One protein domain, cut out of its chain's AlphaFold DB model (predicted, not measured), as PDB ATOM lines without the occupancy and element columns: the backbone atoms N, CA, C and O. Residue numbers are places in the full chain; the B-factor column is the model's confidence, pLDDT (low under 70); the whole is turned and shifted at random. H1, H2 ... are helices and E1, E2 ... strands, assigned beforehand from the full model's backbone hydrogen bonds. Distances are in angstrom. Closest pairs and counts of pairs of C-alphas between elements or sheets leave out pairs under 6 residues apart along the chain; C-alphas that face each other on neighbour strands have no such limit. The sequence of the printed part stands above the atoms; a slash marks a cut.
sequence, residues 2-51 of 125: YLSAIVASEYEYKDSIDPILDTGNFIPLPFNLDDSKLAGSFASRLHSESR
ATOM      1  N   TYR A   2     -44.129  -9.615 -72.245       96.88
ATOM      2  CA  TYR A   2     -43.266  -8.536 -71.738       96.88
ATOM      3  C   TYR A   2     -41.955  -8.484 -72.527       96.88
ATOM      4  O   TYR A   2     -41.429  -9.531 -72.895       96.88
ATOM      5  N   LEU A   3     -41.429  -7.281 -72.765       96.94
ATOM      6  CA  LEU A   3     -40.090  -7.069 -73.316       96.94
ATOM      7  C   LEU A   3     -39.253  -6.292 -72.302       96.94
ATOM      8  O   LEU A   3     -39.535  -5.127 -72.021       96.94
ATOM      9  N   SER A   4     -38.233  -6.936 -71.738       97.50
ATOM     10  CA  SER A   4     -37.348  -6.295 -70.763       97.50
ATOM     11  C   SER A   4     -36.574  -5.137 -71.390       97.50
ATOM     12  O   SER A   4     -36.009  -5.281 -72.474       97.50
ATOM     13  N   ALA A   5     -36.453  -4.022 -70.668       96.69
ATOM     14  CA  ALA A   5     -35.573  -2.918 -71.049       96.69
ATOM     15  C   ALA A   5     -34.091  -3.338 -71.156       96.69
ATOM     16  O   ALA A   5     -33.333  -2.703 -71.884       96.69
ATOM     17  N   ILE A   6     -33.678  -4.412 -70.468       95.62
ATOM     18  CA  ILE A   6     -32.327  -4.982 -70.599       95.62
ATOM     19  C   ILE A   6     -32.162  -5.600 -71.987       95.62
ATOM     20  O   ILE A   6     -31.262  -5.196 -72.719       95.62
ATOM     21  N   VAL A   7     -33.090  -6.487 -72.374       94.62
ATOM     22  CA  VAL A   7     -33.111  -7.126 -73.702       94.62
ATOM     23  C   VAL A   7     -33.209  -6.076 -74.804       94.62
ATOM     24  O   VAL A   7     -32.478  -6.156 -75.786       94.62
ATOM     25  N   ALA A   8     -34.060  -5.061 -74.626       95.69
ATOM     26  CA  ALA A   8     -34.161  -3.960 -75.575       95.69
ATOM     27  C   ALA A   8     -32.814  -3.240 -75.750       95.69
ATOM     28  O   ALA A   8     -32.399  -3.007 -76.878       95.69
ATOM     29  N   SER A   9     -32.086  -2.963 -74.660       94.56
ATOM     30  CA  SER A   9     -30.767  -2.317 -74.745       94.56
ATOM     31  C   SER A   9     -29.703  -3.181 -75.433       94.56
ATOM     32  O   SER A   9     -28.858  -2.649 -76.152       94.56
ATOM     33  N   GLU A  10     -29.741  -4.504 -75.241       92.50
ATOM     34  CA  GLU A  10     -28.817  -5.430 -75.905       92.50
ATOM     35  C   GLU A  10     -29.125  -5.571 -77.398       92.50
ATOM     36  O   GLU A  10     -28.206  -5.690 -78.213       92.50
ATOM     37  N   TYR A  11     -30.410  -5.554 -77.758       94.56
ATOM     38  CA  TYR A  11     -30.850  -5.619 -79.145       94.56
ATOM     39  C   TYR A  11     -30.504  -4.334 -79.902       94.56
ATOM     40  O   TYR A  11     -29.918  -4.427 -80.978       94.56
ATOM     41  N   GLU A  12     -30.749  -3.165 -79.293       96.00
ATOM     42  CA  GLU A  12     -30.504  -1.837 -79.885       96.00
ATOM     43  C   GLU A  12     -29.047  -1.633 -80.328       96.00
ATOM     44  O   GLU A  12     -28.754  -0.867 -81.241       96.00
ATOM     45  N   TYR A  13     -28.100  -2.351 -79.711       92.12
ATOM     46  CA  TYR A  13     -26.702  -2.352 -80.144       92.12
ATOM     47  C   TYR A  13     -26.510  -2.920 -81.564       92.12
ATOM     48  O   TYR A  13     -25.561  -2.546 -82.256       92.12
ATOM     49  N   LYS A  14     -27.369  -3.856 -81.986       94.12
ATOM     50  CA  LYS A  14     -27.290  -4.553 -83.277       94.12
ATOM     51  C   LYS A  14     -28.295  -4.028 -84.294       94.12
ATOM     52  O   LYS A  14     -27.935  -3.917 -85.462       94.12
ATOM     53  N   ASP A  15     -29.527  -3.771 -83.871       96.50
ATOM     54  CA  ASP A  15     -30.615  -3.308 -84.732       96.50
ATOM     55  C   ASP A  15     -31.665  -2.558 -83.904       96.50
ATOM     56  O   ASP A  15     -31.719  -2.722 -82.689       96.50
ATOM     57  N   SER A  16     -32.498  -1.742 -84.544       96.69
ATOM     58  CA  SER A  16     -33.512  -0.949 -83.847       96.69
ATOM     59  C   SER A  16     -34.607  -1.828 -83.245       96.69
ATOM     60  O   SER A  16     -35.137  -2.720 -83.910       96.69
ATOM     61  N   ILE A  17     -34.995  -1.548 -82.001       96.31
ATOM     62  CA  ILE A  17     -36.102  -2.219 -81.317       96.31
ATOM     63  C   ILE A  17     -37.482  -1.724 -81.779       96.31
ATOM     64  O   ILE A  17     -38.472  -2.436 -81.590       96.31
ATOM     65  N   ASP A  18     -37.568  -0.545 -82.405       96.12
ATOM     66  CA  ASP A  18     -38.837   0.087 -82.793       96.12
ATOM     67  C   ASP A  18     -39.725  -0.834 -83.653       96.12
ATOM     68  O   ASP A  18     -40.885  -1.031 -83.288       96.12
ATOM     69  N   PRO A  19     -39.217  -1.532 -84.694       96.88
ATOM     70  CA  PRO A  19     -40.032  -2.462 -85.475       96.88
ATOM     71  C   PRO A  19     -40.640  -3.611 -84.656       96.88
ATOM     72  O   PRO A  19     -41.717  -4.099 -84.994       96.88
ATOM     73  N   ILE A  20     -39.975  -4.061 -83.584       93.50
ATOM     74  CA  ILE A  20     -40.493  -5.108 -82.688       93.50
ATOM     75  C   ILE A  20     -41.608  -4.536 -81.806       93.50
ATOM     76  O   ILE A  20     -42.639  -5.189 -81.611       93.50
ATOM     77  N   LEU A  21     -41.427  -3.318 -81.292       94.56
ATOM     78  CA  LEU A  21     -42.431  -2.625 -80.482       94.56
ATOM     79  C   LEU A  21     -43.682  -2.273 -81.295       94.56
ATOM     80  O   LEU A  21     -44.799  -2.480 -80.815       94.56
ATOM     81  N   ASP A  22     -43.503  -1.849 -82.544       96.44
ATOM     82  CA  ASP A  22     -44.577  -1.481 -83.470       96.44
ATOM     83  C   ASP A  22     -45.513  -2.652 -83.807       96.44
ATOM     84  O   ASP A  22     -46.648  -2.443 -84.239       96.44
ATOM     85  N   THR A  23     -45.096  -3.899 -83.549       96.00
ATOM     86  CA  THR A  23     -45.987  -5.065 -83.672       96.00
ATOM     87  C   THR A  23     -47.158  -5.041 -82.685       96.00
ATOM     88  O   THR A  23     -48.136  -5.758 -82.886       96.00
ATOM     89  N   GLY A  24     -47.057  -4.276 -81.590       95.50
ATOM     90  CA  GLY A  24     -48.064  -4.223 -80.526       95.50
ATOM     91  C   GLY A  24     -48.148  -5.487 -79.657       95.50
ATOM     92  O   GLY A  24     -48.995  -5.563 -78.768       95.50
ATOM     93  N   ASN A  25     -47.273  -6.478 -79.870       95.06
ATOM     94  CA  ASN A  25     -47.294  -7.755 -79.143       95.06
ATOM     95  C   ASN A  25     -46.537  -7.717 -77.803       95.06
ATOM     96  O   ASN A  25     -46.646  -8.645 -76.985       95.06
ATOM     97  N   PHE A  26     -45.770  -6.650 -77.565       96.50
ATOM     98  CA  PHE A  26     -44.890  -6.504 -76.412       96.50
ATOM     99  C   PHE A  26     -45.281  -5.323 -75.527       96.50
ATOM    100  O   PHE A  26     -45.552  -4.225 -75.999       96.50
ATOM    101  N   ILE A  27     -45.258  -5.558 -74.217       96.38
ATOM    102  CA  ILE A  27     -45.366  -4.542 -73.176       96.38
ATOM    103  C   ILE A  27     -43.940  -4.275 -72.677       96.38
ATOM    104  O   ILE A  27     -43.344  -5.179 -72.079       96.38
ATOM    105  N   PRO A  28     -43.368  -3.081 -72.915       96.00
ATOM    106  CA  PRO A  28     -42.055  -2.732 -72.388       96.00
ATOM    107  C   PRO A  28     -42.029  -2.818 -70.861       96.00
ATOM    108  O   PRO A  28     -42.920  -2.299 -70.185       96.00
ATOM    109  N   LEU A  29     -40.994  -3.457 -70.316       97.81
ATOM    110  CA  LEU A  29     -40.832  -3.680 -68.884       97.81
ATOM    111  C   LEU A  29     -39.543  -3.006 -68.377       97.81
ATOM    112  O   LEU A  29     -38.443  -3.525 -68.609       97.81
ATOM    113  N   PRO A  30     -39.651  -1.852 -67.690       97.56
ATOM    114  CA  PRO A  30     -38.503  -1.151 -67.122       97.56
ATOM    115  C   PRO A  30     -37.769  -1.999 -66.083       97.56
ATOM    116  O   PRO A  30     -38.402  -2.721 -65.318       97.56
ATOM    117  N   PHE A  31     -36.444  -1.865 -66.010       97.69
ATOM    118  CA  PHE A  31     -35.646  -2.448 -64.932       97.69
ATOM    119  C   PHE A  31     -35.469  -1.421 -63.812       97.69
ATOM    120  O   PHE A  31     -34.749  -0.432 -63.973       97.69
ATOM    121  N   ASN A  32     -36.172  -1.616 -62.700       97.00
ATOM    122  CA  ASN A  32     -36.260  -0.635 -61.622       97.00
ATOM    123  C   ASN A  32     -35.338  -0.972 -60.429       97.00
ATOM    124  O   ASN A  32     -34.544  -1.916 -60.447       97.00
ATOM    125  N   LEU A  33     -35.414  -0.159 -59.370       98.00
ATOM    126  CA  LEU A  33     -34.575  -0.327 -58.183       98.00
ATOM    127  C   LEU A  33     -34.849  -1.642 -57.435       98.00
ATOM    128  O   LEU A  33     -33.918  -2.235 -56.891       98.00
ATOM    129  N   ASP A  34     -36.095  -2.099 -57.386       98.12
ATOM    130  CA  ASP A  34     -36.438  -3.339 -56.697       98.12
ATOM    131  C   ASP A  34     -35.975  -4.560 -57.502       98.12
ATOM    132  O   ASP A  34     -35.461  -5.514 -56.909       98.12
ATOM    133  N   ASP A  35     -36.007  -4.490 -58.836       98.00
ATOM    134  CA  ASP A  35     -35.374  -5.493 -59.709       98.00
ATOM    135  C   ASP A  35     -33.867  -5.551 -59.468       98.00
ATOM    136  O   ASP A  35     -33.284  -6.627 -59.331       98.00
ATOM    137  N   SER A  36     -33.228  -4.387 -59.324       96.81
ATOM    138  CA  SER A  36     -31.800  -4.292 -59.023       96.81
ATOM    139  C   SER A  36     -31.435  -4.922 -57.675       96.81
ATOM    140  O   SER A  36     -30.448  -5.661 -57.596       96.81
ATOM    141  N   LYS A  37     -32.223  -4.673 -56.620       98.12
ATOM    142  CA  LYS A  37     -31.999  -5.276 -55.296       98.12
ATOM    143  C   LYS A  37     -32.117  -6.796 -55.355       98.12
ATOM    144  O   LYS A  37     -31.240  -7.492 -54.833       98.12
ATOM    145  N   LEU A  38     -33.166  -7.307 -56.002       97.69
ATOM    146  CA  LEU A  38     -33.377  -8.747 -56.115       97.69
ATOM    147  C   LEU A  38     -32.291  -9.408 -56.973       97.69
ATOM    148  O   LEU A  38     -31.741 -10.432 -56.572       97.69
ATOM    149  N   ALA A  39     -31.877  -8.778 -58.074       96.62
ATOM    150  CA  ALA A  39     -30.771  -9.256 -58.902       96.62
ATOM    151  C   ALA A  39     -29.459  -9.367 -58.106       96.62
ATOM    152  O   ALA A  39     -28.736 -10.357 -58.227       96.62
ATOM    153  N   GLY A  40     -29.163  -8.388 -57.243       94.88
ATOM    154  CA  GLY A  40     -28.012  -8.448 -56.340       94.88
ATOM    155  C   GLY A  40     -28.090  -9.612 -55.344       94.88
ATOM    156  O   GLY A  40     -27.092 -10.309 -55.130       94.88
ATOM    157  N   SER A  41     -29.277  -9.865 -54.781       95.25
ATOM    158  CA  SER A  41     -29.533 -11.032 -53.924       95.25
ATOM    159  C   SER A  41     -29.287 -12.344 -54.678       95.25
ATOM    160  O   SER A  41     -28.470 -13.163 -54.249       95.25
ATOM    161  N   PHE A  42     -29.907 -12.511 -55.850       95.06
ATOM    162  CA  PHE A  42     -29.758 -13.699 -56.694       95.06
ATOM    163  C   PHE A  42     -28.299 -13.952 -57.075       95.06
ATOM    164  O   PHE A  42     -27.809 -15.074 -56.923       95.06
ATOM    165  N   ALA A  43     -27.565 -12.917 -57.491       92.38
ATOM    166  CA  ALA A  43     -26.144 -13.027 -57.810       92.38
ATOM    167  C   ALA A  43     -25.329 -13.527 -56.607       92.38
ATOM    168  O   ALA A  43     -24.526 -14.454 -56.738       92.38
ATOM    169  N   SER A  44     -25.559 -12.961 -55.417       90.50
ATOM    170  CA  SER A  44     -24.896 -13.384 -54.179       90.50
ATOM    171  C   SER A  44     -25.147 -14.868 -53.873       90.50
ATOM    172  O   SER A  44     -24.202 -15.629 -53.634       90.50
ATOM    173  N   ARG A  45     -26.406 -15.315 -53.970       90.00
ATOM    174  CA  ARG A  45     -26.809 -16.711 -53.728       90.00
ATOM    175  C   ARG A  45     -26.166 -17.666 -54.732       90.00
ATOM    176  O   ARG A  45     -25.482 -18.610 -54.330       90.00
ATOM    177  N   LEU A  46     -26.264 -17.365 -56.026       87.81
ATOM    178  CA  LEU A  46     -25.660 -18.162 -57.097       87.81
ATOM    179  C   LEU A  46     -24.127 -18.254 -56.977       87.81
ATOM    180  O   LEU A  46     -23.544 -19.302 -57.290       87.81
ATOM    181  N   HIS A  47     -23.460 -17.201 -56.495       82.50
ATOM    182  CA  HIS A  47     -22.023 -17.213 -56.214       82.50
ATOM    183  C   HIS A  47     -21.658 -18.039 -54.977       82.50
ATOM    184  O   HIS A  47     -20.666 -18.768 -55.022       82.50
ATOM    185  N   SER A  48     -22.444 -17.959 -53.900       73.12
ATOM    186  CA  SER A  48     -22.172 -18.669 -52.641       73.12
ATOM    187  C   SER A  48     -22.099 -20.194 -52.812       73.12
ATOM    188  O   SER A  48     -21.244 -20.848 -52.214       73.12
ATOM    189  N   GLU A  49     -22.904 -20.740 -53.720       64.88
ATOM    190  CA  GLU A  49     -22.893 -22.150 -54.116       64.88
ATOM    191  C   GLU A  49     -21.761 -22.528 -55.090       64.88
ATOM    192  O   GLU A  49     -21.419 -23.700 -55.221       64.88
ATOM    193  N   SER A  50     -21.170 -21.561 -55.800       62.53
ATOM    194  CA  SER A  50     -20.181 -21.818 -56.863       62.53
ATOM    195  C   SER A  50     -18.729 -21.797 -56.363       62.53
ATOM    196  O   SER A  50     -17.805 -21.693 -57.177       62.53
ATOM    197  N   ARG A  51     -18.503 -21.863 -55.040       53.88
ATOM    198  CA  ARG A  51     -17.167 -21.835 -54.417       53.88
ATOM    199  C   ARG A  51     -16.254 -22.894 -55.057       53.88
ATOM    200  O   ARG A  51     -16.369 -24.077 -54.767       53.88
TER     201      ARG A  51
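AT A GLANCE: This is residues 2 to 51 of the 125 residues of an uncharacterized protein of TM7 phylum sp. oral taxon 952 (UniProt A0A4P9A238). A small open loop of chain, closed where two very short parallel strands, E1 and E2, lie side by side, has a long helix, H3, sticking out from it as a free arm. From E1 the loop runs out through H1, turns, and comes back through the short H2 to E2; H1 and H2 stay apart, and no named helix touches another. The printed part has 50 residues with three named helices and two named strands, in the order E1, H1, H2, E2, H3; the sheet has the order E1, E2 and is parallel, and the class is mostly helix. The whole is only just loose, close to extended, with a radius of gyration of the C-alphas of 14.6 A, and its elongated outline spans 43 by 22 by 15 A, the arm making much of the length.

IN THESE COORDINATES: In the sheet, E1 is residues 2 to 4, with C-alpha 2 at (-43.266, -8.536, -71.738), and E2 is residues 27 to 29. H1, residues 5 to 12, is 10.2 A from first to last C-alpha. H2 is residues 18 to 21. H3, residues 33 to 48, is the longest helix at 22.8 A, from C-alpha 33 at (-34.575, -0.327, -58.183) to C-alpha 48 at (-22.172, -18.669, -52.641).

HOW THE PARTS SIT: E1 and E2 are parallel neighbours, with 35 degrees between their N-to-C directions. The C-alphas of Tyr 2 and Ile 27, which face each other, are 4.7 A apart. Within hydrogen-bond range are N 3 and O 27 at 2.9 A, and N 29 and O 3 at 2.8 A. E1, H1, H2 and E2 form a strand-helix-strand unit, two parallel neighbour strands with helices between them along the chain, and its crossover is right-handed. The closest C-alphas of H1 and E2 are those of Ala 5 and Leu 29, 5.7 A apart. H1 and H2 are apart, and H2 is apart from E1. H3 is apart from E1, H1 and H2. Every O i to N i+4 pair is within hydrogen-bond range in H1 and H3; H2 is too short for such a pair.

THE WHOLE: The two C-alphas farthest apart are those of Asp 22 and Arg 51, at 44.8 A. Residues 33 to 51, of which 33 to 48 belong to H3, stand free, and so do residues 10 to 15, of which 10 to 12 belong to H1. The four links between named elements are tight. The printed part has no cut. The mean pLDDT of the printed part is 92.7, and residues 49 to 51 are under 70.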